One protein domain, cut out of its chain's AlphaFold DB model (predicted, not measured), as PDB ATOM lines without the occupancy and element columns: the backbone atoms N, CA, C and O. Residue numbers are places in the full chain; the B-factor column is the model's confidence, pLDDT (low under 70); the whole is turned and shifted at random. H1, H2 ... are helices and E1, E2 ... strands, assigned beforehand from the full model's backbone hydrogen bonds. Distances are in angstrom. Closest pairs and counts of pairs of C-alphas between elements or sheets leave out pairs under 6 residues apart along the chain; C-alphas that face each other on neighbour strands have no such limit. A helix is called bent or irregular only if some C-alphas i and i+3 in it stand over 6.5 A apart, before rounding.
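AT A GLANCE: This is residues 117 to 287 and 294 to 317 of the 998 residues of an uncharacterized protein of Verrucomicrobiaceae bacterium (UniProt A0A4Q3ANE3). A small closed barrel of five strands, E1 to E5, sits between three outgrowths: a helical arm made by the hairpin of H1 and H2 with H4 and H5 beside it, a thin strand hairpin of E1 and E2 whose tip, residues 204 to 209, sticks out, and a small loop-rich lobe with E6, E7 and H7. H3 packs on the barrel's outside near the root of the arm. The 195 printed residues, mixed in class, have seven named helices and seven named strands, in the order H1 to H5, E1 to E3, H6, E4 to E7, H7; the barrel is mixed, the sheet E6 and E7 antiparallel. The whole is flat, 65 by 50 by 25 A, and only just compact, close to loose, with a radius of gyration of the C-alphas of 19.5 A.

HOW THE PARTS SIT: Start at E1, residues 188 to 200, E2, residues 213 to 219, and E3, residues 222 to 227, a meander, each strand the antiparallel neighbour of the one before; N 197 and O 216 are 2.9 A apart, N 226 and O 215 2.8 A. E5, residues 251 to 254, is parallel to E3, with N 227 to O 252 at 2.8 A. E4, residues 237 to 248, closes the ring, antiparallel to E5 with N 248 to O 251 at 2.8 A and to E1 with N 192 to O 243 at 2.9 A. H3, residues 162 to 167, is on the barrel, outside it, at a height of 8.8 A; its closest C-alphas to E5 are Pro 162 and Ala 253, 4.6 A. H6, residues 230 to 234, is on it too, outside. H2, residues 133 to 157, is on it through residues 151 to 157. H1, residues 117 to 130, touches H2 as a helical hairpin, a shallow tilt of 24 degrees, opposite ways, closest at the C-alphas of Ala 117 and Arg 150, 4.8 A. H5, residues 180 to 183, touches residues 140 to 147 of H2 alone, with C-alphas 144 and 182 closest at 5.7 A. H4, residues 172 to 175, is close to but not clearly touching H1, C-alphas 125 and 174 being closest at 7.7 A. In the hairpin of E6, residues 299 to 302, and E7, residues 305 to 308, N 300 and O 307 are 3.0 A apart; the closest C-alphas of E6 and E4 are Ile 302 and Ser 242, 5.6 A. The closest C-alphas of E6 and H7, residues 312 to 317, are Phe 300 and Val 315, 7.7 A. O i to N i+4 pairs are within hydrogen-bond range throughout H3, 9 of 10 in H1, 17 of 21 in H2, 1 of 2 in H7 and 0 of 1 in H6, where 2 of 2 O i to N i+3 pairs are; H4 and H5 are too short for such a pair.

IN THESE COORDINATES: Find C-alpha 117 at (9.473, 147.655, 4.132), where H1 begins its 20.5 A. H2 runs 34.1 A to C-alpha 157 at (14.542, 147.726, 14.890); it is irregular, but only just, with C-alphas 138 and 141 6.9 A apart. E1, 27.1 A, bends by 98 degrees at residue 192, and E4, 22.5 A, by 101 degrees at residue 240. H7 ends at C-alpha 317, (12.747, 118.760, 27.997).

THE WHOLE: Look for the two C-alphas farthest apart at Ala 134 and Met 205, 65.4 A. Residues 288 to 293 are not printed, and C-alphas 287 and 294 stand 11.7 A apart across the cut, which lies in the link E5 to E6. Of the links printed whole, E1 to E2, 12 residues, is long. The mean pLDDT of the printed part is 77.3; 58 residues are under 70, among them 199 to 213, 269 to 287 and 308 to 317.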
ATOM      1  N   ALA A 117       8.132 148.142   4.471       87.31
ATOM      2  CA  ALA A 117       9.473 147.655   4.132       87.31
ATOM      3  C   ALA A 117       9.563 146.113   4.096       87.31
ATOM      4  O   ALA A 117      10.147 145.543   3.172       87.31
ATOM      5  N   VAL A 118       8.941 145.424   5.060       87.75
ATOM      6  CA  VAL A 118       8.947 143.953   5.162       87.75
ATOM      7  C   VAL A 118       7.951 143.335   4.176       87.75
ATOM      8  O   VAL A 118       8.319 142.473   3.373       87.75
ATOM      9  N   ALA A 119       6.706 143.817   4.179       85.12
ATOM     10  CA  ALA A 119       5.606 143.280   3.384       85.12
ATOM     11  C   ALA A 119       5.858 143.382   1.870       85.12
ATOM     12  O   ALA A 119       5.674 142.399   1.146       85.12
ATOM     13  N   ASN A 120       6.331 144.538   1.384       92.69
ATOM     14  CA  ASN A 120       6.603 144.724  -0.046       92.69
ATOM     15  C   ASN A 120       7.760 143.831  -0.521       92.69
ATOM     16  O   ASN A 120       7.694 143.285  -1.624       92.69
ATOM     17  N   PHE A 121       8.803 143.643   0.300       96.69
ATOM     18  CA  PHE A 121       9.903 142.739  -0.040       96.69
ATOM     19  C   PHE A 121       9.457 141.270  -0.055       96.69
ATOM     20  O   PHE A 121       9.786 140.548  -0.996       96.69
ATOM     21  N   ALA A 122       8.652 140.830   0.920       91.81
ATOM     22  CA  ALA A 122       8.112 139.470   0.941       91.81
ATOM     23  C   ALA A 122       7.212 139.185  -0.279       91.81
ATOM     24  O   ALA A 122       7.353 138.144  -0.926       91.81
ATOM     25  N   GLN A 123       6.351 140.139  -0.657       92.88
ATOM     26  CA  GLN A 123       5.532 140.046  -1.869       92.88
ATOM     27  C   GLN A 123       6.392 140.003  -3.144       92.88
ATOM     28  O   GLN A 123       6.129 139.197  -4.041       92.88
ATOM     29  N   TRP A 124       7.438 140.834  -3.226       96.62
ATOM     30  CA  TRP A 124       8.387 140.818  -4.339       96.62
ATOM     31  C   TRP A 124       9.140 139.482  -4.434       96.62
ATOM     32  O   TRP A 124       9.274 138.945  -5.530       96.62
ATOM     33  N   ALA A 125       9.573 138.901  -3.312       95.12
ATOM     34  CA  ALA A 125      10.311 137.640  -3.298       95.12
ATOM     35  C   ALA A 125       9.459 136.463  -3.811       95.12
ATOM     36  O   ALA A 125       9.956 135.617  -4.558       95.12
ATOM     37  N   ASP A 126       8.163 136.422  -3.486       92.69
ATOM     38  CA  ASP A 126       7.243 135.425  -4.049       92.69
ATOM     39  C   ASP A 126       6.932 135.667  -5.535       92.69
ATOM     40  O   ASP A 126       6.856 134.706  -6.312       92.69
ATOM     41  N   ALA A 127       6.828 136.928  -5.969       92.44
ATOM     42  CA  ALA A 127       6.715 137.269  -7.388       92.44
ATOM     43  C   ALA A 127       7.972 136.835  -8.167       92.44
ATOM     44  O   ALA A 127       7.864 136.142  -9.174       92.44
ATOM     45  N   TYR A 128       9.171 137.141  -7.662       94.69
ATOM     46  CA  TYR A 128      10.447 136.732  -8.254       94.69
ATOM     47  C   TYR A 128      10.573 135.204  -8.348       94.69
ATOM     48  O   TYR A 128      10.947 134.664  -9.391       94.69
ATOM     49  N   ARG A 129      10.201 134.475  -7.289       92.81
ATOM     50  CA  ARG A 129      10.250 133.004  -7.272       92.81
ATOM     51  C   ARG A 129       9.270 132.360  -8.256       92.81
ATOM     52  O   ARG A 129       9.622 131.348  -8.860       92.81
ATOM     53  N   SER A 130       8.094 132.948  -8.465       90.25
ATOM     54  CA  SER A 130       7.098 132.463  -9.438       90.25
ATOM     55  C   SER A 130       7.328 132.950 -10.881       90.25
ATOM     56  O   SER A 130       6.831 132.325 -11.818       90.25
ATOM     57  N   ALA A 131       8.114 134.011 -11.077       90.50
ATOM     58  CA  ALA A 131       8.453 134.589 -12.378       90.50
ATOM     59  C   ALA A 131       9.400 133.716 -13.229       90.50
ATOM     60  O   ALA A 131      10.220 132.951 -12.706       90.50
ATOM     61  N   SER A 132       9.330 133.875 -14.560       91.06
ATOM     62  CA  SER A 132      10.236 133.196 -15.496       91.06
ATOM     63  C   SER A 132      11.651 133.788 -15.458       91.06
ATOM     64  O   SER A 132      11.865 134.905 -14.989       91.06
ATOM     65  N   ALA A 133      12.633 133.075 -16.018       85.19
ATOM     66  CA  ALA A 133      14.018 133.552 -16.085       85.19
ATOM     67  C   ALA A 133      14.188 134.897 -16.831       85.19
ATOM     68  O   ALA A 133      15.124 135.632 -16.532       85.19
ATOM     69  N   ALA A 134      13.292 135.236 -17.767       82.88
ATOM     70  CA  ALA A 134      13.320 136.515 -18.486       82.88
ATOM     71  C   ALA A 134      12.651 137.663 -17.703       82.88
ATOM     72  O   ALA A 134      13.029 138.825 -17.855       82.88
ATOM     73  N   ASP A 135      11.674 137.338 -16.856       88.25
ATOM     74  CA  ASP A 135      10.940 138.313 -16.042       88.25
ATOM     75  C   ASP A 135      11.700 138.627 -14.743       88.25
ATOM     76  O   ASP A 135      11.751 139.775 -14.310       88.25
ATOM     77  N   ARG A 136      12.384 137.631 -14.160       88.19
ATOM     78  CA  ARG A 136      13.272 137.792 -12.992       88.19
ATOM     79  C   ARG A 136      14.322 138.889 -13.194       88.19
ATOM     80  O   ARG A 136      14.507 139.711 -12.305       88.19
ATOM     81  N   ALA A 137      14.926 138.958 -14.382       82.75
ATOM     82  CA  ALA A 137      15.899 139.995 -14.741       82.75
ATOM     83  C   ALA A 137      15.303 141.420 -14.805       82.75
ATOM     84  O   ALA A 137      16.043 142.394 -14.728       82.75
ATOM     85  N   GLN A 138      13.979 141.559 -14.935       85.88
ATOM     86  CA  GLN A 138      13.273 142.849 -14.878       85.88
ATOM     87  C   GLN A 138      12.835 143.203 -13.446       85.88
ATOM     88  O   GLN A 138      12.619 144.371 -13.135       85.88
ATOM     89  N   LEU A 139      12.718 142.202 -12.567       91.00
ATOM     90  CA  LEU A 139      12.353 142.369 -11.159       91.00
ATOM     91  C   LEU A 139      13.553 142.695 -10.253       91.00
ATOM     92  O   LEU A 139      13.342 143.184  -9.146       91.00
ATOM     93  N   GLU A 140      14.789 142.429 -10.684       90.38
ATOM     94  CA  GLU A 140      15.989 142.520  -9.835       90.38
ATOM     95  C   GLU A 140      16.282 143.947  -9.331       90.38
ATOM     96  O   GLU A 140      16.542 144.119  -8.143       90.38
ATOM     97  N   GLU A 141      16.139 144.986 -10.166       90.88
ATOM     98  CA  GLU A 141      16.326 146.391  -9.748       90.88
ATOM     99  C   GLU A 141      15.315 146.811  -8.660       90.88
ATOM    100  O   GLU A 141      15.679 147.423  -7.653       90.88
ATOM    101  N   GLN A 142      14.045 146.416  -8.820       93.44
ATOM    102  CA  GLN A 142      13.011 146.633  -7.804       93.44
ATOM    103  C   GLN A 142      13.323 145.854  -6.517       93.44
ATOM    104  O   GLN A 142      13.127 146.377  -5.418       93.44
ATOM    105  N   GLY A 143      13.833 144.628  -6.649       95.62
ATOM    106  CA  GLY A 143      14.248 143.796  -5.527       95.62
ATOM    107  C   GLY A 143      15.370 144.428  -4.718       95.62
ATOM    108  O   GLY A 143      15.261 144.502  -3.500       95.62
ATOM    109  N   VAL A 144      16.417 144.935  -5.378       97.06
ATOM    110  CA  VAL A 144      17.571 145.583  -4.728       97.06
ATOM    111  C   VAL A 144      17.115 146.789  -3.906       97.06
ATOM    112  O   VAL A 144      17.538 146.953  -2.758       97.06
ATOM    113  N   LYS A 145      16.183 147.589  -4.438       96.19
ATOM    114  CA  LYS A 145      15.565 148.690  -3.691       96.19
ATOM    115  C   LYS A 145      14.803 148.193  -2.455       96.19
ATOM    116  O   LYS A 145      15.064 148.678  -1.358       96.19
ATOM    117  N   LEU A 146      13.902 147.221  -2.615       97.12
ATOM    118  CA  LEU A 146      13.073 146.702  -1.518       97.12
ATOM    119  C   LEU A 146      13.897 145.973  -0.442       97.12
ATOM    120  O   LEU A 146      13.620 146.119   0.746       97.12
ATOM    121  N   ALA A 147      14.940 145.241  -0.836       96.62
ATOM    122  CA  ALA A 147      15.884 144.601   0.077       96.62
ATOM    123  C   ALA A 147      16.676 145.640   0.887       96.62
ATOM    124  O   ALA A 147      16.860 145.462   2.088       96.62
ATOM    125  N   THR A 148      17.080 146.751   0.259       97.19
ATOM    126  CA  THR A 148      17.734 147.876   0.951       97.19
ATOM    127  C   THR A 148      16.784 148.537   1.956       97.19
ATOM    128  O   THR A 148      17.157 148.738   3.109       97.19
ATOM    129  N   GLU A 149      15.541 148.823   1.548       95.06
ATOM    130  CA  GLU A 149      14.508 149.405   2.421       95.06
ATOM    131  C   GLU A 149      14.209 148.488   3.625       95.06
ATOM    132  O   GLU A 149      14.149 148.966   4.759       95.06
ATOM    133  N   ARG A 150      14.128 147.164   3.415       97.00
ATOM    134  CA  ARG A 150      13.981 146.173   4.494       97.00
ATOM    135  C   ARG A 150      15.220 146.062   5.391       97.00
ATOM    136  O   ARG A 150      15.052 145.948   6.603       97.00
ATOM    137  N   ARG A 151      16.446 146.094   4.847       96.69
ATOM    138  CA  ARG A 151      17.683 146.003   5.650       96.69
ATOM    139  C   ARG A 151      17.796 147.179   6.612       96.69
ATOM    140  O   ARG A 151      18.009 146.961   7.800       96.69
ATOM    141  N   GLU A 152      17.618 148.404   6.119       94.19
ATOM    142  CA  GLU A 152      17.679 149.612   6.953       94.19
ATOM    143  C   GLU A 152      16.566 149.628   8.010       94.19
ATOM    144  O   GLU A 152      16.818 149.985   9.161       94.19
ATOM    145  N   PHE A 153      15.361 149.159   7.661       92.75
ATOM    146  CA  PHE A 153      14.279 148.971   8.627       92.75
ATOM    147  C   PHE A 153      14.673 147.999   9.753       92.75
ATOM    148  O   PHE A 153      14.718 148.414  10.914       92.75
ATOM    149  N   LEU A 154      15.026 146.747   9.428       91.50
ATOM    150  CA  LEU A 154      15.363 145.721  10.426       91.50
ATOM    151  C   LEU A 154      16.579 146.116  11.272       91.50
ATOM    152  O   LEU A 154      16.573 145.927  12.485       91.50
ATOM    153  N   LYS A 155      17.589 146.744  10.664       94.56
ATOM    154  CA  LYS A 155      18.747 147.313  11.366       94.56
ATOM    155  C   LYS A 155      18.349 148.402  12.364       94.56
ATOM    156  O   LYS A 155      18.934 148.497  13.437       94.56
ATOM    157  N   SER A 156      17.341 149.211  12.042       89.12
ATOM    158  CA  SER A 156      16.817 150.209  12.977       89.12
ATOM    159  C   SER A 156      15.998 149.584  14.115       89.12
ATOM    160  O   SER A 156      15.934 150.169  15.198       89.12
ATOM    161  N   GLU A 157      15.366 148.427  13.896       86.00
ATOM    162  CA  GLU A 157      14.542 147.726  14.890       86.00
ATOM    163  C   GLU A 157      15.348 146.778  15.786       86.00
ATOM    164  O   GLU A 157      14.934 146.559  16.917       86.00
ATOM    165  N   ILE A 158      16.502 146.256  15.350       87.75
ATOM    166  CA  ILE A 158      17.241 145.186  16.054       87.75
ATOM    167  C   ILE A 158      17.589 145.519  17.514       87.75
ATOM    168  O   ILE A 158      17.574 144.636  18.366       87.75
ATOM    169  N   ALA A 159      17.822 146.801  17.809       81.50
ATOM    170  CA  ALA A 159      18.117 147.313  19.148       81.50
ATOM    171  C   ALA A 159      16.873 147.686  19.984       81.50
ATOM    172  O   ALA A 159      16.999 148.004  21.166       81.50
ATOM    173  N   LYS A 160      15.682 147.684  19.374       78.75
ATOM    174  CA  LYS A 160      14.384 147.964  20.015       78.75
ATOM    175  C   LYS A 160      13.601 146.676  20.266       78.75
ATOM    176  O   LYS A 160      13.021 146.497  21.331       78.75
ATOM    177  N   ASP A 161      13.588 145.812  19.256       73.81
ATOM    178  CA  ASP A 161      12.785 144.603  19.147       73.81
ATOM    179  C   ASP A 161      13.553 143.521  18.351       73.81
ATOM    180  O   ASP A 161      13.227 143.220  17.196       73.81
ATOM    181  N   PRO A 162      14.600 142.911  18.944       79.75
ATOM    182  CA  PRO A 162      15.320 141.800  18.317       79.75
ATOM    183  C   PRO A 162      14.400 140.611  18.012       79.75
ATOM    184  O   PRO A 162      14.643 139.861  17.067       79.75
ATOM    185  N   ARG A 163      13.311 140.456  18.773       75.19
ATOM    186  CA  ARG A 163      12.325 139.396  18.582       75.19
ATOM    187  C   ARG A 163      11.586 139.542  17.252       75.19
ATOM    188  O   ARG A 163      11.476 138.568  16.509       75.19
ATOM    189  N   ARG A 164      11.136 140.750  16.913       77.50
ATOM    190  CA  ARG A 164      10.547 141.040  15.600       77.50
ATOM    191  C   ARG A 164      11.552 140.882  14.468       77.50
ATOM    192  O   ARG A 164      11.193 140.316  13.448       77.50
ATOM    193  N   VAL A 165      12.818 141.264  14.652       82.75
ATOM    194  CA  VAL A 165      13.853 141.028  13.623       82.75
ATOM    195  C   VAL A 165      14.090 139.531  13.359       82.75
ATOM    196  O   VAL A 165      14.360 139.148  12.221       82.75
ATOM    197  N   LEU A 166      13.913 138.666  14.364       83.44
ATOM    198  CA  LEU A 166      13.891 137.210  14.173       83.44
ATOM    199  C   LEU A 166      12.610 136.731  13.476       83.44
ATOM    200  O   LEU A 166      12.685 135.856  12.616       83.44
ATOM    201  N   ALA A 167      11.446 137.291  13.809       75.94
ATOM    202  CA  ALA A 167      10.179 136.941  13.167       75.94
ATOM    203  C   ALA A 167      10.133 137.369  11.686       75.94
ATOM    204  O   ALA A 167       9.765 136.568  10.833       75.94
ATOM    205  N   ASP A 168      10.565 138.586  11.363       84.62
ATOM    206  CA  ASP A 168      10.531 139.177  10.016       84.62
ATOM    207  C   ASP A 168      11.665 138.692   9.102       84.62
ATOM    208  O   ASP A 168      11.763 139.114   7.940       84.62
ATOM    209  N   ALA A 169      12.536 137.821   9.616       90.00
ATOM    210  CA  ALA A 169      13.634 137.218   8.879       90.00
ATOM    211  C   ALA A 169      13.153 136.498   7.606       90.00
ATOM    212  O   ALA A 169      12.032 135.992   7.516       90.00
ATOM    213  N   ILE A 170      14.017 136.453   6.595       92.56
ATOM    214  CA  ILE A 170      13.771 135.696   5.374       92.56
ATOM    215  C   ILE A 170      13.939 134.199   5.674       92.56
ATOM    216  O   ILE A 170      14.983 133.803   6.213       92.56
ATOM    217  N   PRO A 171      12.969 133.346   5.290       90.25
ATOM    218  CA  PRO A 171      13.138 131.911   5.418       90.25
ATOM    219  C   PRO A 171      14.322 131.428   4.577       90.25
ATOM    220  O   PRO A 171      14.472 131.837   3.423       90.25
ATOM    221  N   LEU A 172      15.123 130.504   5.099       87.62
ATOM    222  CA  LEU A 172      16.266 129.897   4.408       87.62
ATOM    223  C   LEU A 172      15.841 129.285   3.062       87.62
ATOM    224  O   LEU A 172      16.470 129.524   2.034       87.62
ATOM    225  N   ALA A 173      14.684 128.617   3.033       86.56
ATOM    226  CA  ALA A 173      14.083 128.061   1.818       86.56
ATOM    227  C   ALA A 173      13.712 129.113   0.746       86.56
ATOM    228  O   ALA A 173      13.527 128.762  -0.424       86.56
ATOM    229  N   VAL A 174      13.576 130.388   1.133       91.56
ATOM    230  CA  VAL A 174      13.357 131.544   0.245       91.56
ATOM    231  C   VAL A 174      14.695 132.204  -0.111       91.56
ATOM    232  O   VAL A 174      14.897 132.500  -1.289       91.56
ATOM    233  N   ARG A 175      15.614 132.368   0.858       91.81
ATOM    234  CA  ARG A 175      16.987 132.884   0.664       91.81
ATOM    235  C   ARG A 175      17.706 132.138  -0.457       91.81
ATOM    236  O   ARG A 175      18.139 132.776  -1.406       91.81
ATOM    237  N   ASP A 176      17.680 130.806  -0.403       88.12
ATOM    238  CA  ASP A 176      18.232 129.846  -1.380       88.12
ATOM    239  C   ASP A 176      17.767 130.030  -2.844       88.12
ATOM    240  O   ASP A 176      18.173 129.274  -3.732       88.12
ATOM    241  N   GLN A 177      16.845 130.960  -3.106       90.50
ATOM    242  CA  GLN A 177      16.238 131.221  -4.413       90.50
ATOM    243  C   GLN A 177      16.404 132.682  -4.868       90.50
ATOM    244  O   GLN A 177      15.883 133.047  -5.926       90.50
ATOM    245  N   MET A 178      17.086 133.520  -4.081       93.25
ATOM    246  CA  MET A 178      17.368 134.925  -4.388       93.25
ATOM    247  C   MET A 178      18.602 135.059  -5.304       93.25
ATOM    248  O   MET A 178      19.445 134.165  -5.334       93.25
ATOM    249  N   PRO A 179      18.734 136.143  -6.092       92.88
ATOM    250  CA  PRO A 179      19.965 136.434  -6.822       92.88
ATOM    251  C   PRO A 179      20.997 137.112  -5.905       92.88
ATOM    252  O   PRO A 179      20.635 137.810  -4.957       92.88
ATOM    253  N   ALA A 180      22.285 136.977  -6.228       91.44
ATOM    254  CA  ALA A 180      23.393 137.435  -5.379       91.44
ATOM    255  C   ALA A 180      23.358 138.936  -5.012       91.44
ATOM    256  O   ALA A 180      23.817 139.321  -3.937       91.44
ATOM    257  N   ALA A 181      22.780 139.790  -5.868       92.12
ATOM    258  CA  ALA A 181      22.586 141.217  -5.581       92.12
ATOM    259  C   ALA A 181      21.586 141.483  -4.436       92.12
ATOM    260  O   ALA A 181      21.643 142.533  -3.800       92.12
ATOM    261  N   ILE A 182      20.685 140.534  -4.172       96.31
ATOM    262  CA  ILE A 182      19.739 140.543  -3.051       96.31
ATOM    263  C   ILE A 182      20.354 139.845  -1.844       96.31
ATOM    264  O   ILE A 182      20.264 140.377  -0.745       96.31
ATOM    265  N   GLU A 183      21.016 138.698  -2.036       92.94
ATOM    266  CA  GLU A 183      21.681 137.962  -0.948       92.94
ATOM    267  C   GLU A 183      22.653 138.853  -0.161       92.94
ATOM    268  O   GLU A 183      22.624 138.845   1.066       92.94
ATOM    269  N   ALA A 184      23.422 139.702  -0.852       92.06
ATOM    270  CA  ALA A 184      24.340 140.671  -0.243       92.06
ATOM    271  C   ALA A 184      23.662 141.805   0.565       92.06
ATOM    272  O   ALA A 184      24.350 142.565   1.247       92.06
ATOM    273  N   LEU A 185      22.335 141.947   0.482       95.69
ATOM    274  CA  LEU A 185      21.535 142.916   1.242       95.69
ATOM    275  C   LEU A 185      20.727 142.265   2.371       95.69
ATOM    276  O   LEU A 185      20.216 142.981   3.236       95.69
ATOM    277  N   LEU A 186      20.629 140.935   2.401       96.12
ATOM    278  CA  LEU A 186      19.928 140.207   3.452       96.12
ATOM    279  C   LEU A 186      20.750 140.139   4.744       96.12
ATOM    280  O   LEU A 186      21.977 140.223   4.760       96.12
ATOM    281  N   GLU A 187      20.034 139.994   5.845       95.00
ATOM    282  CA  GLU A 187      20.542 139.589   7.148       95.00
ATOM    283  C   GLU A 187      21.202 138.202   7.090       95.00
ATOM    284  O   GLU A 187      20.823 137.373   6.263       95.00
ATOM    285  N   ASP A 188      22.154 137.907   7.969       92.62
ATOM    286  CA  ASP A 188      22.816 136.601   8.038       92.62
ATOM    287  C   ASP A 188      22.222 135.724   9.147       92.62
ATOM    288  O   ASP A 188      21.929 136.187  10.251       92.62
ATOM    289  N   ARG A 189      22.031 134.432   8.856       90.44
ATOM    290  CA  ARG A 189      21.642 133.425   9.854       90.44
ATOM    291  C   ARG A 189      22.889 133.051  10.655       90.44
ATOM    292  O   ARG A 189      23.892 132.650  10.066       90.44
ATOM    293  N   VAL A 190      22.824 133.187  11.976       91.69
ATOM    294  CA  VAL A 190      23.942 132.886  12.880       91.69
ATOM    295  C   VAL A 190      23.526 131.762  13.817       91.69
ATOM    296  O   VAL A 190      22.651 131.950  14.655       91.69
ATOM    297  N   ASP A 191      24.166 130.604  13.675       86.81
ATOM    298  CA  ASP A 191      23.951 129.404  14.485       86.81
ATOM    299  C   ASP A 191      25.313 128.893  14.979       86.81
ATOM    300  O   ASP A 191      26.237 128.713  14.179       86.81
ATOM    301  N   GLY A 192      25.478 128.659  16.283       78.69
ATOM    302  CA  GLY A 192      26.723 128.092  16.798       78.69
ATOM    303  C   GLY A 192      26.873 128.086  18.316       78.69
ATOM    304  O   GLY A 192      26.075 128.648  19.062       78.69
ATOM    305  N   TYR A 193      27.946 127.444  18.776       77.50
ATOM    306  CA  TYR A 193      28.368 127.520  20.172       77.50
ATOM    307  C   TYR A 193      29.180 128.800  20.410       77.50
ATOM    308  O   TYR A 193      30.098 129.105  19.640       77.50
ATOM    309  N   GLY A 194      28.857 129.546  21.468       73.19
ATOM    310  CA  GLY A 194      29.469 130.851  21.720       73.19
ATOM    311  C   GLY A 194      29.179 131.461  23.090       73.19
ATOM    312  O   GLY A 194      28.358 130.960  23.854       73.19
ATOM    313  N   ASP A 195      29.867 132.555  23.396       81.31
ATOM    314  CA  ASP A 195      29.721 133.283  24.661       81.31
ATOM    315  C   ASP A 195      28.701 134.422  24.498       81.31
ATOM    316  O   ASP A 195      28.748 135.128  23.493       81.31
ATOM    317  N   LEU A 196      27.814 134.646  25.473       80.88
ATOM    318  CA  LEU A 196      26.875 135.785  25.497       80.88
ATOM    319  C   LEU A 196      27.032 136.540  26.817       80.88
ATOM    320  O   LEU A 196      26.811 135.962  27.879       80.88
ATOM    321  N   TYR A 197      27.437 137.810  26.778       74.12
ATOM    322  CA  TYR A 197      27.880 138.518  27.980       74.12
ATOM    323  C   TYR A 197      27.617 140.023  27.964       74.12
ATOM    324  O   TYR A 197      27.730 140.681  26.934       74.12
ATOM    325  N   SER A 198      27.326 140.573  29.143       77.06
ATOM    326  CA  SER A 198      27.228 142.018  29.372       77.06
ATOM    327  C   SER A 198      28.594 142.629  29.686       77.06
ATOM    328  O   SER A 198      29.253 142.229  30.648       77.06
ATOM    329  N   LEU A 199      29.002 143.657  28.938       62.66
ATOM    330  CA  LEU A 199      30.088 144.551  29.333       62.66
ATOM    331  C   LEU A 199      29.529 145.793  30.027       62.66
ATOM    332  O   LEU A 199      28.842 146.623  29.430       62.66
ATOM    333  N   HIS A 200      29.887 145.943  31.301       60.69
ATOM    334  CA  HIS A 200      29.677 147.169  32.058       60.69
ATOM    335  C   HIS A 200      30.883 148.089  31.863       60.69
ATOM    336  O   HIS A 200      31.994 147.768  32.293       60.69
ATOM    337  N   THR A 201      30.675 149.253  31.249       50.69
ATOM    338  CA  THR A 201      31.681 150.321  31.310       50.69
ATOM    339  C   THR A 201      31.738 150.899  32.730       50.69
ATOM    340  O   THR A 201      30.735 150.934  33.443       50.69
ATOM    341  N   THR A 202      32.910 151.340  33.187       44.31
ATOM    342  CA  THR A 202      33.032 152.109  34.434       44.31
ATOM    343  C   THR A 202      33.076 153.605  34.112       44.31
ATOM    344  O   THR A 202      33.815 153.999  33.208       44.31
ATOM    345  N   PRO A 203      32.317 154.460  34.826       47.00
ATOM    346  CA  PRO A 203      32.442 155.906  34.680       47.00
ATOM    347  C   PRO A 203      33.865 156.393  34.982       47.00
ATOM    348  O   PRO A 203      34.589 155.793  35.782       47.00
ATOM    349  N   GLY A 204      34.243 157.518  34.375       48.72
ATOM    350  CA  GLY A 204      35.462 158.234  34.736       48.72
ATOM    351  C   GLY A 204      35.427 158.755  36.178       48.72
ATOM    352  O   GLY A 204      34.397 158.743  36.857       48.72
ATOM    353  N   MET A 205      36.570 159.261  36.656       43.50
ATOM    354  CA  MET A 205      36.692 159.861  37.998       43.50
ATOM    355  C   MET A 205      35.863 161.152  38.188       43.50
ATOM    356  O   MET A 205      35.847 161.716  39.279       43.50
ATOM    357  N   ASP A 206      35.189 161.620  37.141       48.69
ATOM    358  CA  ASP A 206      34.246 162.737  37.107       48.69
ATOM    359  C   ASP A 206      32.796 162.344  37.460       48.69
ATOM    360  O   ASP A 206      32.008 163.213  37.834       48.69
ATOM    361  N   GLY A 207      32.447 161.051  37.430       46.91
ATOM    362  CA  GLY A 207      31.243 160.520  38.087       46.91
ATOM    363  C   GLY A 207      29.898 161.039  37.557       46.91
ATOM    364  O   GLY A 207      28.926 161.092  38.312       46.91
ATOM    365  N   GLN A 208      29.827 161.441  36.285       42.62
ATOM    366  CA  GLN A 208      28.604 161.916  35.627       42.62
ATOM    367  C   GLN A 208      28.182 160.960  34.504       42.62
ATOM    368  O   GLN A 208      28.809 160.915  33.451       42.62
ATOM    369  N   GLY A 209      27.085 160.230  34.723       46.12
ATOM    370  CA  GLY A 209      26.475 159.339  33.731       46.12
ATOM    371  C   GLY A 209      26.303 157.907  34.236       46.12
ATOM    372  O   GLY A 209      27.203 157.335  34.848       46.12
ATOM    373  N   GLY A 210      25.134 157.324  33.966       43.44
ATOM    374  CA  GLY A 210      24.951 155.879  34.065       43.44
ATOM    375  C   GLY A 210      25.695 155.207  32.917       43.44
ATOM    376  O   GLY A 210      25.490 155.569  31.760       43.44
ATOM    377  N   ALA A 211      26.574 154.263  33.237       50.31
ATOM    378  CA  ALA A 211      27.299 153.495  32.237       50.31
ATOM    379  C   ALA A 211      26.324 152.662  31.382       50.31
ATOM    380  O   ALA A 211      25.515 151.929  31.963       50.31
ATOM    381  N   PRO A 212      26.385 152.723  30.037       54.56
ATOM    382  CA  PRO A 212      25.652 151.779  29.211       54.56
ATOM    383  C   PRO A 212      26.183 150.366  29.469       54.56
ATOM    384  O   PRO A 212      27.398 150.137  29.514       54.56
ATOM    385  N   VAL A 213      25.250 149.432  29.635       64.19
ATOM    386  CA  VAL A 213      25.520 148.001  29.517       64.19
ATOM    387  C   VAL A 213      25.421 147.679  28.034       64.19
ATOM    388  O   VAL A 213      24.384 147.942  27.431       64.19
ATOM    389  N   ILE A 214      26.504 147.171  27.449       72.56
ATOM    390  CA  ILE A 214      26.512 146.718  26.056       72.56
ATOM    391  C   ILE A 214      26.708 145.211  26.078       72.56
ATOM    392  O   ILE A 214      27.655 144.706  26.685       72.56
ATOM    393  N   ASP A 215      25.788 144.506  25.442       83.62
ATOM    394  CA  ASP A 215      25.794 143.057  25.361       83.62
ATOM    395  C   ASP A 215      26.543 142.593  24.110       83.62
ATOM    396  O   ASP A 215      26.446 143.202  23.045       83.62
ATOM    397  N   TYR A 216      27.286 141.499  24.241       86.31
ATOM    398  CA  TYR A 216      28.098 140.930  23.172       86.31
ATOM    399  C   TYR A 216      27.881 139.427  23.045       86.31
ATOM    400  O   TYR A 216      27.831 138.711  24.044       86.31
ATOM    401  N   ALA A 217      27.815 138.952  21.802       87.75
ATOM    402  CA  ALA A 217      27.774 137.537  21.459       87.75
ATOM    403  C   ALA A 217      29.022 137.168  20.655       87.75
ATOM    404  O   ALA A 217      29.287 137.755  19.604       87.75
ATOM    405  N   ARG A 218      29.783 136.180  21.129       83.44
ATOM    406  CA  ARG A 218      30.987 135.681  20.463       83.44
ATOM    407  C   ARG A 218      30.766 134.268  19.941       83.44
ATOM    408  O   ARG A 218      30.844 133.314  20.708       83.44
ATOM    409  N   ILE A 219      30.527 134.135  18.639       84.62
ATOM    410  CA  ILE A 219      30.150 132.872  17.984       84.62
ATOM    411  C   ILE A 219      31.167 132.576  16.878       84.62
ATOM    412  O   ILE A 219      31.532 133.470  16.121       84.62
ATOM    413  N   ALA A 220      31.671 131.338  16.819       76.25
ATOM    414  CA  ALA A 220      32.679 130.850  15.856       76.25
ATOM    415  C   ALA A 220      34.026 131.623  15.774       76.25
ATOM    416  O   ALA A 220      34.943 131.182  15.085       76.25
ATOM    417  N   GLY A 221      34.186 132.727  16.508       76.06
ATOM    418  CA  GLY A 221      35.369 133.594  16.514       76.06
ATOM    419  C   GLY A 221      35.001 135.074  16.407       76.06
ATOM    420  O   GLY A 221      35.615 135.892  17.103       76.06
ATOM    421  N   GLU A 222      33.961 135.368  15.620       85.19
ATOM    422  CA  GLU A 222      33.365 136.692  15.406       85.19
ATOM    423  C   GLU A 222      32.696 137.237  16.675       85.19
ATOM    424  O   GLU A 222      32.475 136.504  17.640       85.19
ATOM    425  N   SER A 223      32.426 138.545  16.727       89.38
ATOM    426  CA  SER A 223      31.913 139.226  17.928       89.38
ATOM    427  C   SER A 223      30.883 140.304  17.590       89.38
ATOM    428  O   SER A 223      31.229 141.404  17.162       89.38
ATOM    429  N   TYR A 224      29.614 139.981  17.823       93.62
ATOM    430  CA  TYR A 224      28.461 140.833  17.550       93.62
ATOM    431  C   TYR A 224      28.073 141.657  18.781       93.62
ATOM    432  O   TYR A 224      28.187 141.173  19.907       93.62
ATOM    433  N   GLU A 225      27.551 142.864  18.563       93.44
ATOM    434  CA  GLU A 225      26.709 143.559  19.540       93.44
ATOM    435  C   GLU A 225      25.376 142.798  19.601       93.44
ATOM    436  O   GLU A 225      24.736 142.583  18.570       93.44
ATOM    437  N   ALA A 226      25.005 142.304  20.778       89.88
ATOM    438  CA  ALA A 226      23.937 141.329  20.942       89.88
ATOM    439  C   ALA A 226      22.681 141.957  21.541       89.88
ATOM    440  O   ALA A 226      22.714 142.535  22.622       89.88
ATOM    441  N   PHE A 227      21.547 141.766  20.880       87.56
ATOM    442  CA  PHE A 227      20.253 142.249  21.331       87.56
ATOM    443  C   PHE A 227      19.388 141.072  21.770       87.56
ATOM    444  O   PHE A 227      19.090 140.162  20.993       87.56
ATOM    445  N   ARG A 228      19.028 141.083  23.056       79.12
ATOM    446  CA  ARG A 228      18.321 139.999  23.745       79.12
ATOM    447  C   ARG A 228      16.883 140.392  24.062       79.12
ATOM    448  O   ARG A 228      16.562 141.565  24.217       79.12
ATOM    449  N   TYR A 229      16.053 139.386  24.277       68.81
ATOM    450  CA  TYR A 229      14.714 139.497  24.849       68.81
ATOM    451  C   TYR A 229      14.441 138.236  25.688       68.81
ATOM    452  O   TYR A 229      15.303 137.362  25.783       68.81
ATOM    453  N   GLY A 230      13.280 138.158  26.343       64.12
ATOM    454  CA  GLY A 230      12.900 136.983  27.131       64.12
ATOM    455  C   GLY A 230      13.851 136.689  28.301       64.12
ATOM    456  O   GLY A 230      14.419 137.601  28.907       64.12
ATOM    457  N   LYS A 231      14.014 135.410  28.650       63.09
ATOM    458  CA  LYS A 231      14.760 134.942  29.831       63.09
ATOM    459  C   LYS A 231      16.244 135.310  29.790       63.09
ATOM    460  O   LYS A 231      16.803 135.672  30.830       63.09
ATOM    461  N   ARG A 232      16.884 135.280  28.620       70.12
ATOM    462  CA  ARG A 232      18.316 135.583  28.437       70.12
ATOM    463  C   ARG A 232      18.693 137.045  28.708       70.12
ATOM    464  O   ARG A 232      19.880 137.329  28.863       70.12
ATOM    465  N   THR A 233      17.723 137.954  28.864       66.50
ATOM    466  CA  THR A 233      17.955 139.316  29.404       66.50
ATOM    467  C   THR A 233      18.427 139.307  30.862       66.50
ATOM    468  O   THR A 233      19.225 140.149  31.259       66.50
ATOM    469  N   SER A 234      17.977 138.332  31.659       61.81
ATOM    470  CA  SER A 234      18.291 138.226  33.094       61.81
ATOM    471  C   SER A 234      19.600 137.488  33.404       61.81
ATOM    472  O   SER A 234      20.012 137.413  34.560       61.81
ATOM    473  N   THR A 235      20.259 136.927  32.384       61.53
ATOM    474  CA  THR A 235      21.449 136.072  32.526       61.53
ATOM    475  C   THR A 235      22.701 136.858  32.110       61.53
ATOM    476  O   THR A 235      22.942 137.007  30.915       61.53
ATOM    477  N   PRO A 236      23.515 137.402  33.035       64.38
ATOM    478  CA  PRO A 236      24.555 138.385  32.690       64.38
ATOM    479  C   PRO A 236      25.730 137.808  31.882       64.38
ATOM    480  O   PRO A 236      26.408 138.551  31.170       64.38
ATOM    481  N   TYR A 237      25.969 136.497  31.980       68.38
ATOM    482  CA  TYR A 237      27.036 135.778  31.284       68.38
ATOM    483  C   TYR A 237      26.583 134.353  30.941       68.38
ATOM    484  O   TYR A 237      26.009 133.680  31.796       68.38
ATOM    485  N   ILE A 238      26.882 133.889  29.728       72.38
ATOM    486  CA  ILE A 238      26.741 132.506  29.255       72.38
ATOM    487  C   ILE A 238      28.063 132.116  28.580       72.38
ATOM    488  O   ILE A 238      28.572 132.860  27.743       72.38
ATOM    489  N   ASN A 239      28.606 130.953  28.945       70.25
ATOM    490  CA  ASN A 239      29.905 130.437  28.504       70.25
ATOM    491  C   ASN A 239      29.703 129.296  27.498       70.25
ATOM    492  O   ASN A 239      29.092 128.291  27.863       70.25
ATOM    493  N   GLY A 240      30.182 129.426  26.256       66.50
ATOM    494  CA  GLY A 240      30.046 128.378  25.231       66.50
ATOM    495  C   GLY A 240      28.627 127.800  25.080       66.50
ATOM    496  O   GLY A 240      28.476 126.589  24.898       66.50
ATOM    497  N   GLY A 241      27.604 128.648  25.220       71.06
ATOM    498  CA  GLY A 241      26.189 128.298  25.134       71.06
ATOM    499  C   GLY A 241      25.714 128.081  23.697       71.06
ATOM    500  O   GLY A 241      26.433 128.360  22.739       71.06
ATOM    501  N   SER A 242      24.485 127.585  23.552       81.88
ATOM    502  CA  SER A 242      23.846 127.369  22.248       81.88
ATOM    503  C   SER A 242      23.191 128.664  21.767       81.88
ATOM    504  O   SER A 242      22.156 129.070  22.303       81.88
ATOM    505  N   LEU A 243      23.812 129.348  20.804       86.25
ATOM    506  CA  LEU A 243      23.380 130.662  20.333       86.25
ATOM    507  C   LEU A 243      22.889 130.582  18.883       86.25
ATOM    508  O   LEU A 243      23.573 130.079  17.994       86.25
ATOM    509  N   HIS A 244      21.690 131.118  18.671       90.19
ATOM    510  CA  HIS A 244      20.965 131.123  17.406       90.19
ATOM    511  C   HIS A 244      20.414 132.528  17.160       90.19
ATOM    512  O   HIS A 244      20.027 133.207  18.118       90.19
ATOM    513  N   GLY A 245      20.359 132.983  15.910       92.31
ATOM    514  CA  GLY A 245      19.886 134.333  15.638       92.31
ATOM    515  C   GLY A 245      20.028 134.859  14.213       92.31
ATOM    516  O   GLY A 245      20.225 134.124  13.239       92.31
ATOM    517  N   VAL A 246      19.895 136.183  14.122       93.81
ATOM    518  CA  VAL A 246      19.890 136.978  12.889       93.81
ATOM    519  C   VAL A 246      20.831 138.167  13.047       93.81
ATOM    520  O   VAL A 246      20.603 139.018  13.909       93.81
ATOM    521  N   ALA A 247      21.876 138.236  12.223       95.81
ATOM    522  CA  ALA A 247      22.833 139.336  12.214       95.81
ATOM    523  C   ALA A 247      22.577 140.321  11.065       95.81
ATOM    524  O   ALA A 247      22.332 139.925   9.926       95.81
ATOM    525  N   ILE A 248      22.694 141.617  11.350       95.31
ATOM    526  CA  ILE A 248      22.764 142.683  10.350       95.31
ATOM    527  C   ILE A 248      24.008 143.514  10.658       95.31
ATOM    528  O   ILE A 248      24.121 144.145  11.709       95.31
ATOM    529  N   ASP A 249      24.966 143.484   9.734       92.31
ATOM    530  CA  ASP A 249      26.326 143.988   9.934       92.31
ATOM    531  C   ASP A 249      26.957 143.371  11.206       92.31
ATOM    532  O   ASP A 249      27.159 142.160  11.257       92.31
ATOM    533  N   ASN A 250      27.247 144.167  12.243       91.06
ATOM    534  CA  ASN A 250      27.819 143.691  13.513       91.06
ATOM    535  C   ASN A 250      26.771 143.548  14.642       91.06
ATOM    536  O   ASN A 250      27.148 143.385  15.800       91.06
ATOM    537  N   GLN A 251      25.474 143.653  14.338       94.31
ATOM    538  CA  GLN A 251      24.386 143.606  15.320       94.31
ATOM    539  C   GLN A 251      23.621 142.286  15.192       94.31
ATOM    540  O   GLN A 251      23.206 141.936  14.093       94.31
ATOM    541  N   LEU A 252      23.432 141.551  16.290       95.69
ATOM    542  CA  LEU A 252      22.808 140.223  16.321       95.69
ATOM    543  C   LEU A 252      21.556 140.232  17.203       95.69
ATOM    544  O   LEU A 252      21.655 140.423  18.413       95.69
ATOM    545  N   ALA A 253      20.396 139.935  16.622       91.94
ATOM    546  CA  ALA A 253      19.228 139.517  17.386       91.94
ATOM    547  C   ALA A 253      19.441 138.073  17.856       91.94
ATOM    548  O   ALA A 253      19.586 137.170  17.028       91.94
ATOM    549  N   VAL A 254      19.482 137.860  19.173       88.38
ATOM    550  CA  VAL A 254      19.724 136.547  19.790       88.38
ATOM    551  C   VAL A 254      18.396 135.916  20.194       88.38
ATOM    552  O   VAL A 254      17.656 136.501  20.983       88.38
ATOM    553  N   LEU A 255      18.120 134.712  19.689       84.88
ATOM    554  CA  LEU A 255      16.959 133.896  20.051       84.88
ATOM    555  C   LEU A 255      16.958 133.612  21.567       84.88
ATOM    556  O   LEU A 255      17.980 133.193  22.118       84.88
ATOM    557  N   ASP A 256      15.826 133.804  22.254       78.88
ATOM    558  CA  ASP A 256      15.741 133.507  23.699       78.88
ATOM    559  C   ASP A 256      15.858 131.997  23.979       78.88
ATOM    560  O   ASP A 256      16.437 131.580  24.980       78.88
ATOM    561  N   SER A 257      15.370 131.160  23.057       77.69
ATOM    562  CA  SER A 257      15.563 129.712  23.149       77.69
ATOM    563  C   SER A 257      17.020 129.317  22.854       77.69
ATOM    564  O   SER A 257      17.604 129.789  21.872       77.69
ATOM    565  N   PRO A 258      17.611 128.385  23.626       74.06
ATOM    566  CA  PRO A 258      18.858 127.724  23.252       74.06
ATOM    567  C   PRO A 258      18.700 126.748  22.079       74.06
ATOM    568  O   PRO A 258      19.704 126.192  21.642       74.06
ATOM    569  N   LEU A 259      17.480 126.503  21.587       78.88
ATOM    570  CA  LEU A 259      17.203 125.595  20.475       78.88
ATOM    571  C   LEU A 259      16.657 126.363  19.270       78.88
ATOM    572  O   LEU A 259      15.614 127.010  19.377       78.88
ATOM    573  N   ARG A 260      17.262 126.206  18.086       82.44
ATOM    574  CA  ARG A 260      16.586 126.608  16.843       82.44
ATOM    575  C   ARG A 260      15.667 125.484  16.369       82.44
ATOM    576  O   ARG A 260      16.118 124.378  16.073       82.44
ATOM    577  N   THR A 261      14.370 125.773  16.272       76.00
ATOM    578  CA  THR A 261      13.442 124.923  15.507       76.00
ATOM    579  C   THR A 261      13.679 125.189  14.020       76.00
ATOM    580  O   THR A 261      13.778 126.350  13.621       76.00
ATOM    581  N   LEU A 262      13.813 124.131  13.220       78.25
ATOM    582  CA  LEU A 262      14.132 124.256  11.797       78.25
ATOM    583  C   LEU A 262      12.935 124.765  10.983       78.25
ATOM    584  O   LEU A 262      11.776 124.572  11.358       78.25
ATOM    585  N   GLU A 263      13.216 125.417   9.861       76.88
ATOM    586  CA  GLU A 263      12.197 126.073   9.044       76.88
ATOM    587  C   GLU A 263      11.576 125.112   8.007       76.88
ATOM    588  O   GLU A 263      12.292 124.316   7.396       76.88
ATOM    589  N   PRO A 264      10.262 125.189   7.717       75.25
ATOM    590  CA  PRO A 264       9.652 124.381   6.662       75.25
ATOM    591  C   PRO A 264      10.285 124.654   5.287       75.25
ATOM    592  O   PRO A 264      10.219 125.765   4.759       75.25
ATOM    593  N   GLY A 265      10.871 123.620   4.681       75.06
ATOM    594  CA  GLY A 265      11.639 123.712   3.438       75.06
ATOM    595  C   GLY A 265      13.150 123.912   3.619       75.06
ATOM    596  O   GLY A 265      13.859 123.983   2.615       75.06
ATOM    597  N   GLU A 266      13.659 123.993   4.853       81.25
ATOM    598  CA  GLU A 266      15.097 124.019   5.143       81.25
ATOM    599  C   GLU A 266      15.763 122.706   4.694       81.25
ATOM    600  O   GLU A 266      15.249 121.610   4.938       81.25
ATOM    601  N   LYS A 267      16.900 122.808   3.997       78.88
ATOM    602  CA  LYS A 267      17.634 121.653   3.462       78.88
ATOM    603  C   LYS A 267      18.571 121.087   4.524       78.88
ATOM    604  O   LYS A 267      19.432 121.796   5.037       78.88
ATOM    605  N   LEU A 268      18.454 119.794   4.789       71.06
ATOM    606  CA  LEU A 268      19.301 119.078   5.736       71.06
ATOM    607  C   LEU A 268      20.548 118.546   5.026       71.06
ATOM    608  O   LEU A 268      20.444 117.884   3.994       71.06
ATOM    609  N   GLN A 269      21.734 118.777   5.595       62.28
ATOM    610  CA  GLN A 269      22.941 118.089   5.130       62.28
ATOM    611  C   GLN A 269      22.971 116.665   5.694       62.28
ATOM    612  O   GLN A 269      22.860 116.459   6.904       62.28
ATOM    613  N   ASP A 270      23.133 115.683   4.802       50.50
ATOM    614  CA  ASP A 270      22.776 114.268   4.996       50.50
ATOM    615  C   ASP A 270      23.428 113.532   6.189       50.50
ATOM    616  O   ASP A 270      23.007 112.420   6.516       50.50
ATOM    617  N   SER A 271      24.439 114.119   6.832       48.94
ATOM    618  CA  SER A 271      25.324 113.481   7.815       48.94
ATOM    619  C   SER A 271      25.284 114.091   9.226       48.94
ATOM    620  O   SER A 271      26.223 113.872   9.987       48.94
ATOM    621  N   THR A 272      24.277 114.910   9.560       56.22
ATOM    622  CA  THR A 272      24.332 115.798  10.750       56.22
ATOM    623  C   THR A 272      23.247 115.599  11.812       56.22
ATOM    624  O   THR A 272      23.424 116.090  12.923       56.22
ATOM    625  N   VAL A 273      22.154 114.879  11.527       62.16
ATOM    626  CA  VAL A 273      21.106 114.597  12.526       62.16
ATOM    627  C   VAL A 273      21.553 113.445  13.424       62.16
ATOM    628  O   VAL A 273      21.763 112.332  12.948       62.16
ATOM    629  N   ASN A 274      21.672 113.703  14.724       63.56
ATOM    630  CA  ASN A 274      21.963 112.688  15.727       63.56
ATOM    631  C   ASN A 274      20.796 111.692  15.837       63.56
ATOM    632  O   ASN A 274      19.686 112.063  16.218       63.56
ATOM    633  N   GLU A 275      21.067 110.425  15.517       61.69
ATOM    634  CA  GLU A 275      20.079 109.341  15.476       61.69
ATOM    635  C   GLU A 275      19.628 108.854  16.866       61.69
ATOM    636  O   GLU A 275      18.801 107.952  16.939       61.69
ATOM    637  N   TYR A 276      20.113 109.439  17.969       64.00
ATOM    638  CA  TYR A 276      19.688 109.104  19.334       64.00
ATOM    639  C   TYR A 276      18.902 110.237  19.999       64.00
ATOM    640  O   TYR A 276      19.390 111.361  20.126       64.00
ATOM    641  N   CYS A 277      17.717 109.910  20.519       56.69
ATOM    642  CA  CYS A 277      16.900 110.813  21.320       56.69
ATOM    643  C   CYS A 277      17.640 111.187  22.622       56.69
ATOM    644  O   CYS A 277      17.858 110.310  23.463       56.69
ATOM    645  N   PRO A 278      17.970 112.469  22.873       53.25
ATOM    646  CA  PRO A 278      18.735 112.883  24.057       53.25
ATOM    647  C   PRO A 278      17.990 112.741  25.400       53.25
ATOM    648  O   PRO A 278      18.567 113.048  26.440       53.25
ATOM    649  N   VAL A 279      16.725 112.292  25.396       49.47
ATOM    650  CA  VAL A 279      15.877 112.146  26.598       49.47
ATOM    651  C   VAL A 279      15.530 110.683  26.911       49.47
ATOM    652  O   VAL A 279      15.510 110.312  28.086       49.47
ATOM    653  N   SER A 280      15.282 109.850  25.889       46.94
ATOM    654  CA  SER A 280      14.973 108.416  26.052       46.94
ATOM    655  C   SER A 280      16.127 107.468  25.704       46.94
ATOM    656  O   SER A 280      16.021 106.279  25.982       46.94
ATOM    657  N   GLU A 281      17.213 107.972  25.106       54.34
ATOM    658  CA  GLU A 281      18.343 107.195  24.556       54.34
ATOM    659  C   GLU A 281      17.953 106.217  23.413       54.34
ATOM    660  O   GLU A 281      18.792 105.465  22.918       54.34
ATOM    661  N   GLU A 282      16.706 106.267  22.929       56.84
ATOM    662  CA  GLU A 282      16.196 105.468  21.803       56.84
ATOM    663  C   GLU A 282      16.634 106.018  20.438       56.84
ATOM    664  O   GLU A 282      16.832 107.224  20.269       56.84
ATOM    665  N   THR A 283      16.714 105.141  19.433       64.88
ATOM    666  CA  THR A 283      17.009 105.533  18.048       64.88
ATOM    667  C   THR A 283      15.808 106.216  17.386       64.88
ATOM    668  O   THR A 283      14.688 105.710  17.450       64.88
ATOM    669  N   VAL A 284      16.040 107.349  16.722       66.06
ATOM    670  CA  VAL A 284      15.015 108.158  16.042       66.06
ATOM    671  C   VAL A 284      15.111 108.027  14.522       66.06
ATOM    672  O   VAL A 284      16.192 107.857  13.964       66.06
ATOM    673  N   ALA A 285      13.973 108.112  13.830       58.38
ATOM    674  CA  ALA A 285      13.946 108.053  12.372       58.38
ATOM    675  C   ALA A 285      14.472 109.362  11.753       58.38
ATOM    676  O   ALA A 285      14.018 110.450  12.106       58.38
ATOM    677  N   LYS A 286      15.401 109.253  10.798       59.97
ATOM    678  CA  LYS A 286      15.903 110.390  10.017       59.97
ATOM    679  C   LYS A 286      14.816 110.927   9.058       59.97
ATOM    680  O   LYS A 286      14.156 110.113   8.409       59.97
ATOM    681  N   PRO A 287      14.686 112.260   8.883       58.41
ATOM    682  CA  PRO A 287      13.864 112.876   7.837       58.41
ATOM    683  C   PRO A 287      14.108 112.270   6.447       58.41
ATOM    684  O   PRO A 287      15.223 112.304   5.919       58.41
ATOM    685  N   ALA A 294       6.764 120.768   7.256       54.53
ATOM    686  CA  ALA A 294       6.018 121.559   8.244       54.53
ATOM    687  C   ALA A 294       5.445 120.725   9.419       54.53
ATOM    688  O   ALA A 294       4.794 121.275  10.310       54.53
ATOM    689  N   GLU A 295       5.652 119.405   9.414       49.31
ATOM    690  CA  GLU A 295       5.056 118.443  10.347       49.31
ATOM    691  C   GLU A 295       6.097 117.838  11.318       49.31
ATOM    692  O   GLU A 295       5.733 117.346  12.389       49.31
ATOM    693  N   GLU A 296       7.398 117.943  11.015       58.78
ATOM    694  CA  GLU A 296       8.516 117.372  11.791       58.78
ATOM    695  C   GLU A 296       8.869 118.185  13.055       58.78
ATOM    696  O   GLU A 296       9.951 118.750  13.200       58.78
ATOM    697  N   LYS A 297       7.963 118.193  14.040       59.25
ATOM    698  CA  LYS A 297       8.136 118.890  15.337       59.25
ATOM    699  C   LYS A 297       9.160 118.253  16.304       59.25
ATOM    700  O   LYS A 297       9.217 118.640  17.474       59.25
ATOM    701  N   THR A 298       9.932 117.269  15.844       64.44
ATOM    702  CA  THR A 298      10.922 116.495  16.619       64.44
ATOM    703  C   THR A 298      12.378 116.826  16.291       64.44
ATOM    704  O   THR A 298      13.258 116.363  17.014       64.44
ATOM    705  N   VAL A 299      12.652 117.601  15.233       73.06
ATOM    706  CA  VAL A 299      14.019 117.928  14.785       73.06
ATOM    707  C   VAL A 299      14.355 119.389  15.089       73.06
ATOM    708  O   VAL A 299      13.538 120.286  14.874       73.06
ATOM    709  N   PHE A 300      15.553 119.629  15.617       76.12
ATOM    710  CA  PHE A 300      16.012 120.940  16.081       76.12
ATOM    711  C   PHE A 300      17.546 121.034  16.065       76.12
ATOM    712  O   PHE A 300      18.233 120.014  15.979       76.12
ATOM    713  N   GLN A 301      18.083 122.252  16.158       78.94
ATOM    714  CA  GLN A 301      19.523 122.516  16.253       78.94
ATOM    715  C   GLN A 301      19.932 122.913  17.681       78.94
ATOM    716  O   GLN A 301      19.174 123.589  18.379       78.94
ATOM    717  N   ILE A 302      21.141 122.510  18.085       75.75
ATOM    718  CA  ILE A 302      21.876 123.027  19.248       75.75
ATOM    719  C   ILE A 302      23.246 123.496  18.745       75.75
ATOM    720  O   ILE A 302      24.058 122.684  18.296       75.75
ATOM    721  N   GLY A 303      23.505 124.801  18.788       76.50
ATOM    722  CA  GLY A 303      24.707 125.399  18.217       76.50
ATOM    723  C   GLY A 303      24.823 125.067  16.727       76.50
ATOM    724  O   GLY A 303      24.044 125.563  15.922       76.50
ATOM    725  N   THR A 304      25.782 124.217  16.357       75.56
ATOM    726  CA  THR A 304      25.939 123.708  14.981       75.56
ATOM    727  C   THR A 304      25.180 122.411  14.694       75.56
ATOM    728  O   THR A 304      24.900 122.122  13.531       75.56
ATOM    729  N   ASP A 305      24.841 121.630  15.718       72.44
ATOM    730  CA  ASP A 305      24.534 120.201  15.598       72.44
ATOM    731  C   ASP A 305      23.020 119.948  15.559       72.44
ATOM    732  O   ASP A 305      22.259 120.595  16.280       72.44
ATOM    733  N   LEU A 306      22.567 118.989  14.743       75.75
ATOM    734  CA  LEU A 306      21.147 118.639  14.628       75.75
ATOM    735  C   LEU A 306      20.784 117.428  15.491       75.75
ATOM    736  O   LEU A 306      21.499 116.430  15.541       75.75
ATOM    737  N   TYR A 307      19.614 117.491  16.121       72.44
ATOM    738  CA  TYR A 307      19.090 116.459  17.010       72.44
ATOM    739  C   TYR A 307      17.655 116.108  16.633       72.44
ATOM    740  O   TYR A 307      16.863 116.986  16.293       72.44
ATOM    741  N   GLY A 308      17.315 114.822  16.735       69.31
ATOM    742  CA  GLY A 308      15.936 114.345  16.702       69.31
ATOM    743  C   GLY A 308      15.484 113.813  18.065       69.31
ATOM    744  O   GLY A 308      16.294 113.367  18.878       69.31
ATOM    745  N   THR A 309      14.176 113.811  18.311       60.78
ATOM    746  CA  THR A 309      13.548 113.094  19.433       60.78
ATOM    747  C   THR A 309      12.508 112.087  18.950       60.78
ATOM    748  O   THR A 309      11.933 112.234  17.875       60.78
ATOM    749  N   CYS A 310      12.228 111.064  19.764       57.56
ATOM    750  CA  CYS A 310      11.160 110.102  19.469       57.56
ATOM    751  C   CYS A 310       9.748 110.706  19.611       57.56
ATOM    752  O   CYS A 310       8.819 110.238  18.958       57.56
ATOM    753  N   GLU A 311       9.585 111.782  20.392       52.53
ATOM    754  CA  GLU A 311       8.344 112.563  20.454       52.53
ATOM    755  C   GLU A 311       8.592 114.082  20.590       52.53
ATOM    756  O   GLU A 311       9.631 114.492  21.121       52.53
ATOM    757  N   PRO A 312       7.655 114.951  20.154       52.22
ATOM    758  CA  PRO A 312       7.858 116.408  20.149       52.22
ATOM    759  C   PRO A 312       8.016 117.055  21.540       52.22
ATOM    760  O   PRO A 312       8.602 118.136  21.661       52.22
ATOM    761  N   ALA A 313       7.505 116.401  22.592       48.16
ATOM    762  CA  ALA A 313       7.612 116.864  23.977       48.16
ATOM    763  C   ALA A 313       9.060 116.823  24.495       48.16
ATOM    764  O   ALA A 313       9.502 117.754  25.169       48.16
ATOM    765  N   HIS A 314       9.835 115.803  24.110       56.22
ATOM    766  CA  HIS A 314      11.234 115.661  24.516       56.22
ATOM    767  C   HIS A 314      12.116 116.850  24.096       56.22
ATOM    768  O   HIS A 314      13.045 117.185  24.827       56.22
ATOM    769  N   VAL A 315      11.808 117.552  22.999       57.88
ATOM    770  CA  VAL A 315      12.558 118.762  22.607       57.88
ATOM    771  C   VAL A 315      12.397 119.874  23.659       57.88
ATOM    772  O   VAL A 315      13.372 120.530  24.010       57.88
ATOM    773  N   THR A 316      11.211 120.020  24.268       51.88
ATOM    774  CA  THR A 316      10.979 120.967  25.380       51.88
ATOM    775  C   THR A 316      11.734 120.555  26.651       51.88
ATOM    776  O   THR A 316      12.153 121.414  27.429       51.88
ATOM    777  N   ASN A 317      11.952 119.253  26.867       49.41
ATOM    778  CA  ASN A 317      12.747 118.760  27.997       49.41
ATOM    779  C   ASN A 317      14.235 119.113  27.822       49.41
ATOM    780  O   ASN A 317      14.872 119.542  28.783       49.41
TER     781      ASN A 317